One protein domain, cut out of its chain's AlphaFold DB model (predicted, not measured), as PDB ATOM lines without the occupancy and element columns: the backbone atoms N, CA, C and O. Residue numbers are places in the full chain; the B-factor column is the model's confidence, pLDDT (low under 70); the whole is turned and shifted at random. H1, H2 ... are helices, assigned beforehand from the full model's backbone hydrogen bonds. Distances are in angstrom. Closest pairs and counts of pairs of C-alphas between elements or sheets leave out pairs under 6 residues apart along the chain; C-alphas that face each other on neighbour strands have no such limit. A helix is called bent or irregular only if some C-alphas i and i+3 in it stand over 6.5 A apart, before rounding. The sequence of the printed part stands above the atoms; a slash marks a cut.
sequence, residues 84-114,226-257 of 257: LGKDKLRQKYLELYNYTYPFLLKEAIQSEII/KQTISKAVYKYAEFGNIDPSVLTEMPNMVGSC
ATOM      1  N   LEU A  84     230.853 155.170 152.275       83.06
ATOM      2  CA  LEU A  84     230.492 154.973 150.873       83.06
ATOM      3  C   LEU A  84     231.709 155.191 149.968       83.06
ATOM      4  O   LEU A  84     232.339 156.243 149.994       83.06
ATOM      5  N   GLY A  85     232.002 154.210 149.112       88.38
ATOM      6  CA  GLY A  85     232.979 154.380 148.035       88.38
ATOM      7  C   GLY A  85     232.525 155.425 147.007       88.38
ATOM      8  O   GLY A  85     231.328 155.682 146.849       88.38
ATOM      9  N   LYS A  86     233.484 155.995 146.267       87.25
ATOM     10  CA  LYS A  86     233.272 157.093 145.304       87.25
ATOM     11  C   LYS A  86     232.132 156.840 144.310       87.25
ATOM     12  O   LYS A  86     231.321 157.731 144.077       87.25
ATOM     13  N   ASP A  87     232.031 155.631 143.763       89.06
ATOM     14  CA  ASP A  87     230.990 155.295 142.782       89.06
ATOM     15  C   ASP A  87     229.588 155.299 143.399       89.06
ATOM     16  O   ASP A  87     228.640 155.806 142.801       89.06
ATOM     17  N   LYS A  88     229.464 154.802 144.634       84.88
ATOM     18  CA  LYS A  88     228.191 154.763 145.361       84.88
ATOM     19  C   LYS A  88     227.760 156.160 145.819       84.88
ATOM     20  O   LYS A  88     226.574 156.473 145.766       84.88
ATOM     21  N   LEU A  89     228.714 157.015 146.201       83.62
ATOM     22  CA  LEU A  89     228.464 158.444 146.436       83.62
ATOM     23  C   LEU A  89     227.975 159.139 145.164       83.62
ATOM     24  O   LEU A  89     226.967 159.840 145.199       83.62
ATOM     25  N   ARG A  90     228.640 158.900 144.026       83.81
ATOM     26  CA  ARG A  90     228.242 159.463 142.731       83.81
ATOM     27  C   ARG A  90     226.831 159.035 142.330       83.81
ATOM     28  O   ARG A  90     226.065 159.869 141.863       83.81
ATOM     29  N   GLN A  91     226.479 157.764 142.515       86.88
ATOM     30  CA  GLN A  91     225.126 157.271 142.247       86.88
ATOM     31  C   GLN A  91     224.086 157.978 143.120       86.88
ATOM     32  O   GLN A  91     223.133 158.530 142.579       86.88
ATOM     33  N   LYS A  92     224.310 158.058 144.439       81.25
ATOM     34  CA  LYS A  92     223.404 158.778 145.350       81.25
ATOM     35  C   LYS A  92     223.253 160.255 144.986       81.25
ATOM     36  O   LYS A  92     222.146 160.780 145.039       81.25
ATOM     37  N   TYR A  93     224.343 160.913 144.588       83.56
ATOM     38  CA  TYR A  93     224.296 162.291 144.102       83.56
ATOM     39  C   TYR A  93     223.426 162.423 142.846       83.56
ATOM     40  O   TYR A  93     222.561 163.290 142.801       83.56
ATOM     41  N   LEU A  94     223.618 161.557 141.843       83.19
ATOM     42  CA  LEU A  94     222.834 161.595 140.603       83.19
ATOM     43  C   LEU A  94     221.352 161.310 140.849       83.19
ATOM     44  O   LEU A  94     220.497 161.957 140.256       83.19
ATOM     45  N   GLU A  95     221.043 160.364 141.731       84.38
ATOM     46  CA  GLU A  95     219.672 160.079 142.144       84.38
ATOM     47  C   GLU A  95     219.028 161.308 142.803       84.38
ATOM     48  O   GLU A  95     217.908 161.674 142.441       84.38
ATOM     49  N   LEU A  96     219.734 161.973 143.728       82.75
ATOM     50  CA  LEU A  96     219.238 163.180 144.392       82.75
ATOM     51  C   LEU A  96     219.064 164.324 143.392       82.75
ATOM     52  O   LEU A  96     218.020 164.968 143.386       82.75
ATOM     53  N   TYR A  97     220.057 164.544 142.531       82.50
ATOM     54  CA  TYR A  97     220.021 165.557 141.482       82.50
ATOM     55  C   TYR A  97     218.831 165.344 140.545       82.50
ATOM     56  O   TYR A  97     218.047 166.261 140.340       82.50
ATOM     57  N   ASN A  98     218.633 164.130 140.029       81.88
ATOM     58  CA  ASN A  98     217.507 163.827 139.144       81.88
ATOM     59  C   ASN A  98     216.156 163.994 139.851       81.88
ATOM     60  O   ASN A  98     215.176 164.385 139.222       81.88
ATOM     61  N   TYR A  99     216.096 163.711 141.156       81.69
ATOM     62  CA  TYR A  99     214.896 163.917 141.960       81.69
ATOM     63  C   TYR A  99     214.582 165.407 142.178       81.69
ATOM     64  O   TYR A  99     213.417 165.794 142.131       81.69
ATOM     65  N   THR A 100     215.591 166.251 142.410       81.88
ATOM     66  CA  THR A 100     215.398 167.679 142.728       81.88
ATOM     67  C   THR A 100     215.376 168.587 141.501       81.88
ATOM     68  O   THR A 100     214.720 169.627 141.535       81.88
ATOM     69  N   TYR A 101     216.041 168.204 140.408       82.56
ATOM     70  CA  TYR A 101     216.189 169.017 139.198       82.56
ATOM     71  C   TYR A 101     214.861 169.546 138.629       82.56
ATOM     72  O   TYR A 101     214.796 170.745 138.358       82.56
ATOM     73  N   PRO A 102     213.776 168.750 138.522       81.31
ATOM     74  CA  PRO A 102     212.480 169.254 138.060       81.31
ATOM     75  C   PRO A 102     211.946 170.423 138.902       81.31
ATOM     76  O   PRO A 102     211.403 171.382 138.359       81.31
ATOM     77  N   PHE A 103     212.131 170.375 140.224       84.25
ATOM     78  CA  PHE A 103     211.692 171.433 141.136       84.25
ATOM     79  C   PHE A 103     212.569 172.676 141.005       84.25
ATOM     80  O   PHE A 103     212.045 173.778 140.900       84.25
ATOM     81  N   LEU A 104     213.891 172.501 140.927       85.38
ATOM     82  CA  LEU A 104     214.826 173.607 140.710       85.38
ATOM     83  C   LEU A 104     214.566 174.312 139.374       85.38
ATOM     84  O   LEU A 104     214.556 175.539 139.313       85.38
ATOM     85  N   LEU A 105     214.298 173.549 138.312       83.00
ATOM     86  CA  LEU A 105     213.945 174.097 137.007       83.00
ATOM     87  C   LEU A 105     212.599 174.837 137.053       83.00
ATOM     88  O   LEU A 105     212.480 175.910 136.467       83.00
ATOM     89  N   LYS A 106     211.600 174.316 137.777       86.81
ATOM     90  CA  LYS A 106     210.319 175.008 138.004       86.81
ATOM     91  C   LYS A 106     210.512 176.335 138.741       86.81
ATOM     92  O   LYS A 106     209.917 177.325 138.329       86.81
ATOM     93  N   GLU A 107     211.327 176.369 139.797       87.06
ATOM     94  CA  GLU A 107     211.657 177.609 140.520       87.06
ATOM     95  C   GLU A 107     212.388 178.611 139.620       87.06
ATOM     96  O   GLU A 107     212.005 179.776 139.582       87.06
ATOM     97  N   ALA A 108     213.364 178.161 138.824       86.56
ATOM     98  CA  ALA A 108     214.074 179.024 137.880       86.56
ATOM     99  C   ALA A 108     213.140 179.602 136.802       86.56
ATOM    100  O   ALA A 108     213.181 180.788 136.500       86.56
ATOM    101  N   ILE A 109     212.243 178.787 136.236       85.44
ATOM    102  CA  ILE A 109     211.222 179.272 135.294       85.44
ATOM    103  C   ILE A 109     210.305 180.292 135.977       85.44
ATOM    104  O   ILE A 109     209.934 181.296 135.370       85.44
ATOM    105  N   GLN A 110     209.920 180.037 137.229       87.31
ATOM    106  CA  GLN A 110     209.065 180.934 137.989       87.31
ATOM    107  C   GLN A 110     209.741 182.286 138.236       87.31
ATOM    108  O   GLN A 110     209.095 183.299 137.992       87.31
ATOM    109  N   SER A 111     211.006 182.316 138.663       88.00
ATOM    110  CA  SER A 111     211.730 183.565 138.946       88.00
ATOM    111  C   SER A 111     211.963 184.431 137.707       88.00
ATOM    112  O   SER A 111     212.076 185.644 137.823       88.00
ATOM    113  N   GLU A 112     212.018 183.823 136.521       87.62
ATOM    114  CA  GLU A 112     212.164 184.549 135.252       87.62
ATOM    115  C   GLU A 112     210.833 185.114 134.726       87.62
ATOM    116  O   GLU A 112     210.818 186.091 133.980       87.62
ATOM    117  N   ILE A 113     209.702 184.481 135.060       88.06
ATOM    118  CA  ILE A 113     208.388 184.812 134.482       88.06
ATOM    119  C   ILE A 113     207.516 185.620 135.444       88.06
ATOM    120  O   ILE A 113     206.760 186.490 135.008       88.06
ATOM    121  N   ILE A 114     207.560 185.297 136.735       91.56
ATOM    122  CA  ILE A 114     206.738 185.941 137.753       91.56
ATOM    123  C   ILE A 114     207.574 187.040 138.402       91.56
ATOM    124  O   ILE A 114     208.586 186.731 139.029       91.56
ATOM    125  N   LYS A 226     200.372 179.551 137.966       92.81
ATOM    126  CA  LYS A 226     200.416 178.229 137.327       92.81
ATOM    127  C   LYS A 226     200.213 178.330 135.819       92.81
ATOM    128  O   LYS A 226     201.006 177.779 135.061       92.81
ATOM    129  N   GLN A 227     199.171 179.022 135.363       91.06
ATOM    130  CA  GLN A 227     198.819 179.128 133.945       91.06
ATOM    131  C   GLN A 227     199.903 179.865 133.165       91.06
ATOM    132  O   GLN A 227     200.252 179.441 132.063       91.06
ATOM    133  N   THR A 228     200.465 180.923 133.753       90.00
ATOM    134  CA  THR A 228     201.497 181.735 133.108       90.00
ATOM    135  C   THR A 228     202.760 180.919 132.844       90.00
ATOM    136  O   THR A 228     203.272 180.940 131.723       90.00
ATOM    137  N   ILE A 229     203.224 180.122 133.813       89.00
ATOM    138  CA  ILE A 229     204.441 179.323 133.616       89.00
ATOM    139  C   ILE A 229     204.193 177.967 132.943       89.00
ATOM    140  O   ILE A 229     205.128 177.367 132.411       89.00
ATOM    141  N   SER A 230     202.944 177.479 132.923       88.06
ATOM    142  CA  SER A 230     202.591 176.153 132.392       88.06
ATOM    143  C   SER A 230     203.125 175.940 130.981       88.06
ATOM    144  O   SER A 230     203.693 174.894 130.688       88.06
ATOM    145  N   LYS A 231     203.000 176.941 130.101       83.19
ATOM    146  CA  LYS A 231     203.480 176.834 128.716       83.19
ATOM    147  C   LYS A 231     204.991 176.596 128.640       83.19
ATOM    148  O   LYS A 231     205.437 175.817 127.800       83.19
ATOM    149  N   ALA A 232     205.770 177.251 129.500       84.50
ATOM    150  CA  ALA A 232     207.210 177.036 129.572       84.50
ATOM    151  C   ALA A 232     207.515 175.626 130.094       84.50
ATOM    152  O   ALA A 232     208.263 174.894 129.452       84.50
ATOM    153  N   VAL A 233     206.872 175.209 131.188       83.94
ATOM    154  CA  VAL A 233     207.068 173.875 131.776       83.94
ATOM    155  C   VAL A 233     206.708 172.754 130.799       83.94
ATOM    156  O   VAL A 233     207.517 171.852 130.605       83.94
ATOM    157  N   TYR A 234     205.565 172.829 130.112       84.19
ATOM    158  CA  TYR A 234     205.194 171.826 129.104       84.19
ATOM    159  C   TYR A 234     206.204 171.756 127.956       84.19
ATOM    160  O   TYR A 234     206.555 170.663 127.524       84.19
ATOM    161  N   LYS A 235     206.748 172.897 127.517       81.69
ATOM    162  CA  LYS A 235     207.806 172.915 126.502       81.69
ATOM    163  C   LYS A 235     209.080 172.215 126.984       81.69
ATOM    164  O   LYS A 235     209.708 171.509 126.208       81.69
ATOM    165  N   TYR A 236     209.473 172.379 128.247       76.56
ATOM    166  CA  TYR A 236     210.607 171.635 128.810       76.56
ATOM    167  C   TYR A 236     210.295 170.141 128.996       76.56
ATOM    168  O   TYR A 236     211.198 169.313 128.863       76.56
ATOM    169  N   ALA A 237     209.032 169.791 129.252       80.19
ATOM    170  CA  ALA A 237     208.590 168.406 129.394       80.19
ATOM    171  C   ALA A 237     208.696 167.628 128.074       80.19
ATOM    172  O   ALA A 237     209.071 166.459 128.085       80.19
ATOM    173  N   GLU A 238     208.465 168.284 126.930       79.38
ATOM    174  CA  GLU A 238     208.661 167.695 125.594       79.38
ATOM    175  C   GLU A 238     210.102 167.208 125.359       79.38
ATOM    176  O   GLU A 238     210.318 166.254 124.614       79.38
ATOM    177  N   PHE A 239     211.087 167.820 126.023       77.19
ATOM    178  CA  PHE A 239     212.496 167.416 125.959       77.19
ATOM    179  C   PHE A 239     212.897 166.425 127.064       77.19
ATOM    180  O   PHE A 239     214.075 166.100 127.188       77.19
ATOM    181  N   GLY A 240     211.944 165.948 127.874       71.31
ATOM    182  CA  GLY A 240     212.191 165.017 128.980       71.31
ATOM    183  C   GLY A 240     212.861 165.647 130.204       71.31
ATOM    184  O   GLY A 240     213.313 164.922 131.086       71.31
ATOM    185  N   ASN A 241     212.930 166.981 130.277       68.69
ATOM    186  CA  ASN A 241     213.668 167.689 131.327       68.69
ATOM    187  C   ASN A 241     212.851 167.922 132.606       68.69
ATOM    188  O   ASN A 241     213.420 168.251 133.644       68.69
ATOM    189  N   ILE A 242     211.521 167.801 132.541       80.00
ATOM    190  CA  ILE A 242     210.627 168.100 133.663       80.00
ATOM    191  C   ILE A 242     209.305 167.338 133.526       80.00
ATOM    192  O   ILE A 242     208.738 167.262 132.438       80.00
ATOM    193  N   ASP A 243     208.801 166.786 134.627       83.06
ATOM    194  CA  ASP A 243     207.432 166.274 134.709       83.06
ATOM    195  C   ASP A 243     206.491 167.440 135.071       83.06
ATOM    196  O   ASP A 243     206.718 168.089 136.095       83.06
ATOM    197  N   PRO A 244     205.427 167.722 134.293       85.25
ATOM    198  CA  PRO A 244     204.441 168.752 134.620       85.25
ATOM    199  C   PRO A 244     203.785 168.622 136.004       85.25
ATOM    200  O   PRO A 244     203.203 169.598 136.482       85.25
ATOM    201  N   SER A 245     203.891 167.469 136.678       86.38
ATOM    202  CA  SER A 245     203.446 167.283 138.066       86.38
ATOM    203  C   SER A 245     204.067 168.285 139.052       86.38
ATOM    204  O   SER A 245     203.434 168.600 140.062       86.38
ATOM    205  N   VAL A 246     205.212 168.900 138.722       84.56
ATOM    206  CA  VAL A 246     205.808 170.023 139.481       84.56
ATOM    207  C   VAL A 246     204.887 171.245 139.615       84.56
ATOM    208  O   VAL A 246     205.087 172.084 140.489       84.56
ATOM    209  N   LEU A 247     203.865 171.359 138.761       86.25
ATOM    210  CA  LEU A 247     202.868 172.431 138.797       86.25
ATOM    211  C   LEU A 247     201.694 172.131 139.741       86.25
ATOM    212  O   LEU A 247     200.805 172.973 139.881       86.25
ATOM    213  N   THR A 248     201.620 170.935 140.334       87.38
ATOM    214  CA  THR A 248     200.454 170.484 141.118       87.38
ATOM    215  C   THR A 248     200.161 171.429 142.276       87.38
ATOM    216  O   THR A 248     199.039 171.919 142.377       87.38
ATOM    217  N   GLU A 249     201.192 171.772 143.047       83.94
ATOM    218  CA  GLU A 249     201.106 172.659 144.215       83.94
ATOM    219  C   GLU A 249     200.989 174.146 143.848       83.94
ATOM    220  O   GLU A 249     200.734 174.989 144.706       83.94
ATOM    221  N   MET A 250     201.174 174.507 142.572       88.94
ATOM    222  CA  MET A 250     201.060 175.902 142.160       88.94
ATOM    223  C   MET A 250     199.595 176.337 142.086       88.94
ATOM    224  O   MET A 250     198.779 175.662 141.442       88.94
ATOM    225  N   PRO A 251     199.253 177.501 142.666       91.06
ATOM    226  CA  PRO A 251     197.890 177.991 142.626       91.06
ATOM    227  C   PRO A 251     197.496 178.374 141.196       91.06
ATOM    228  O   PRO A 251     198.238 179.037 140.473       91.06
ATOM    229  N   ASN A 252     196.283 177.996 140.793       91.06
ATOM    230  CA  ASN A 252     195.681 178.482 139.546       91.06
ATOM    231  C   ASN A 252     195.396 179.989 139.603       91.06
ATOM    232  O   ASN A 252     195.240 180.643 138.580       91.06
ATOM    233  N   MET A 253     195.209 180.538 140.795       92.69
ATOM    234  CA  MET A 253     194.841 181.931 140.967       92.69
ATOM    235  C   MET A 253     195.173 182.364 142.387       92.69
ATOM    236  O   MET A 253     194.999 181.580 143.322       92.69
ATOM    237  N   VAL A 254     195.607 183.608 142.548       92.75
ATOM    238  CA  VAL A 254     195.774 184.250 143.855       92.75
ATOM    239  C   VAL A 254     194.968 185.544 143.914       92.75
ATOM    240  O   VAL A 254     194.774 186.218 142.903       92.75
ATOM    241  N   GLY A 255     194.490 185.904 145.104       88.38
ATOM    242  CA  GLY A 255     193.574 187.031 145.283       88.38
ATOM    243  C   GLY A 255     192.107 186.679 144.996       88.38
ATOM    244  O   GLY A 255     191.790 185.580 144.544       88.38
ATOM    245  N   SER A 256     191.207 187.596 145.341       77.25
ATOM    246  CA  SER A 256     189.760 187.381 145.344       77.25
ATOM    247  C   SER A 256     189.164 187.245 143.941       77.25
ATOM    248  O   SER A 256     189.707 187.760 142.964       77.25
ATOM    249  N   CYS A 257     188.026 186.544 143.867       58.81
ATOM    250  CA  CYS A 257     187.146 186.490 142.697       58.81
ATOM    251  C   CYS A 257     186.248 187.732 142.636       58.81
ATOM    252  O   CYS A 257     185.603 188.025 143.670       58.81
TER     253      CYS A 257
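Overview. This is residues 84 to 114 and 226 to 257 of the 257 residues of an uncharacterized protein of archaeon BMS3Abin16 (UniProt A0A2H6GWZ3). A long bent helix, H1, has its second arm, H1b, in a small cluster with H2 and the short H3, while its first arm, H1a, leads away from the cluster, and residues 85 to 91 stick out. H1a and the tail after H3 make the length, in an outline spanning 56 by 24 by 19 A. The printed part has 63 residues, with three named helices in the order H1, H2, H3 and no named strand: the class is all helix. The whole is loose, with a radius of gyration of the C-alphas of 15.1 A.

Along the chain. H1, residues 86 to 113, was assigned as one helix by its hydrogen bonds, but it is bent: C-alphas 99 and 102 are 7.0 A apart. H1a, residues 86 to 99, starts with C-alpha 86 at (233.272, 157.093, 145.304) and is 19.9 A long. H1b, residues 102 to 113, is 16.5 A long. H2, residues 226 to 238, is 17.8 A long and only just irregular, with C-alphas 228 and 231 6.9 A apart. H3, residues 244 to 247, is 5.8 A long and ends with C-alpha 247 at (202.868, 172.431, 138.797).

Arrangement. H1a and H1b stand at a steep tilt of 48 degrees. H1a is apart from H2 and H3. H2 touches H1b with residues 228 to 233 alone; the closest C-alphas of the two, those of Gln 110 and Ile 229, are 6.6 A apart. These two run opposite ways at a steep tilt of 51 degrees. H1b touches H3 with residues 102 to 106 alone, the closest C-alphas being those of Phe 103 and Val 246, 6.3 A apart. H2 touches H3, the closest C-alphas being those of Tyr 234 and Pro 244, 6.4 A apart. Every O i to N i+4 pair is within hydrogen-bond range in H1a and H1b, and 7 of 9 in H2; H3 is too short for such a pair.

Size, cuts and confidence. The C-alphas of Gly 85 and Cys 257, the two farthest apart, are 56.2 A apart. Residues 115 to 225 are not printed, and C-alphas 114 and 226 are 10.0 A apart across the cut. The link from H2 to H3 is tight. Mean pLDDT of the printed part is 84.4; residues 241 and 257 are under 70.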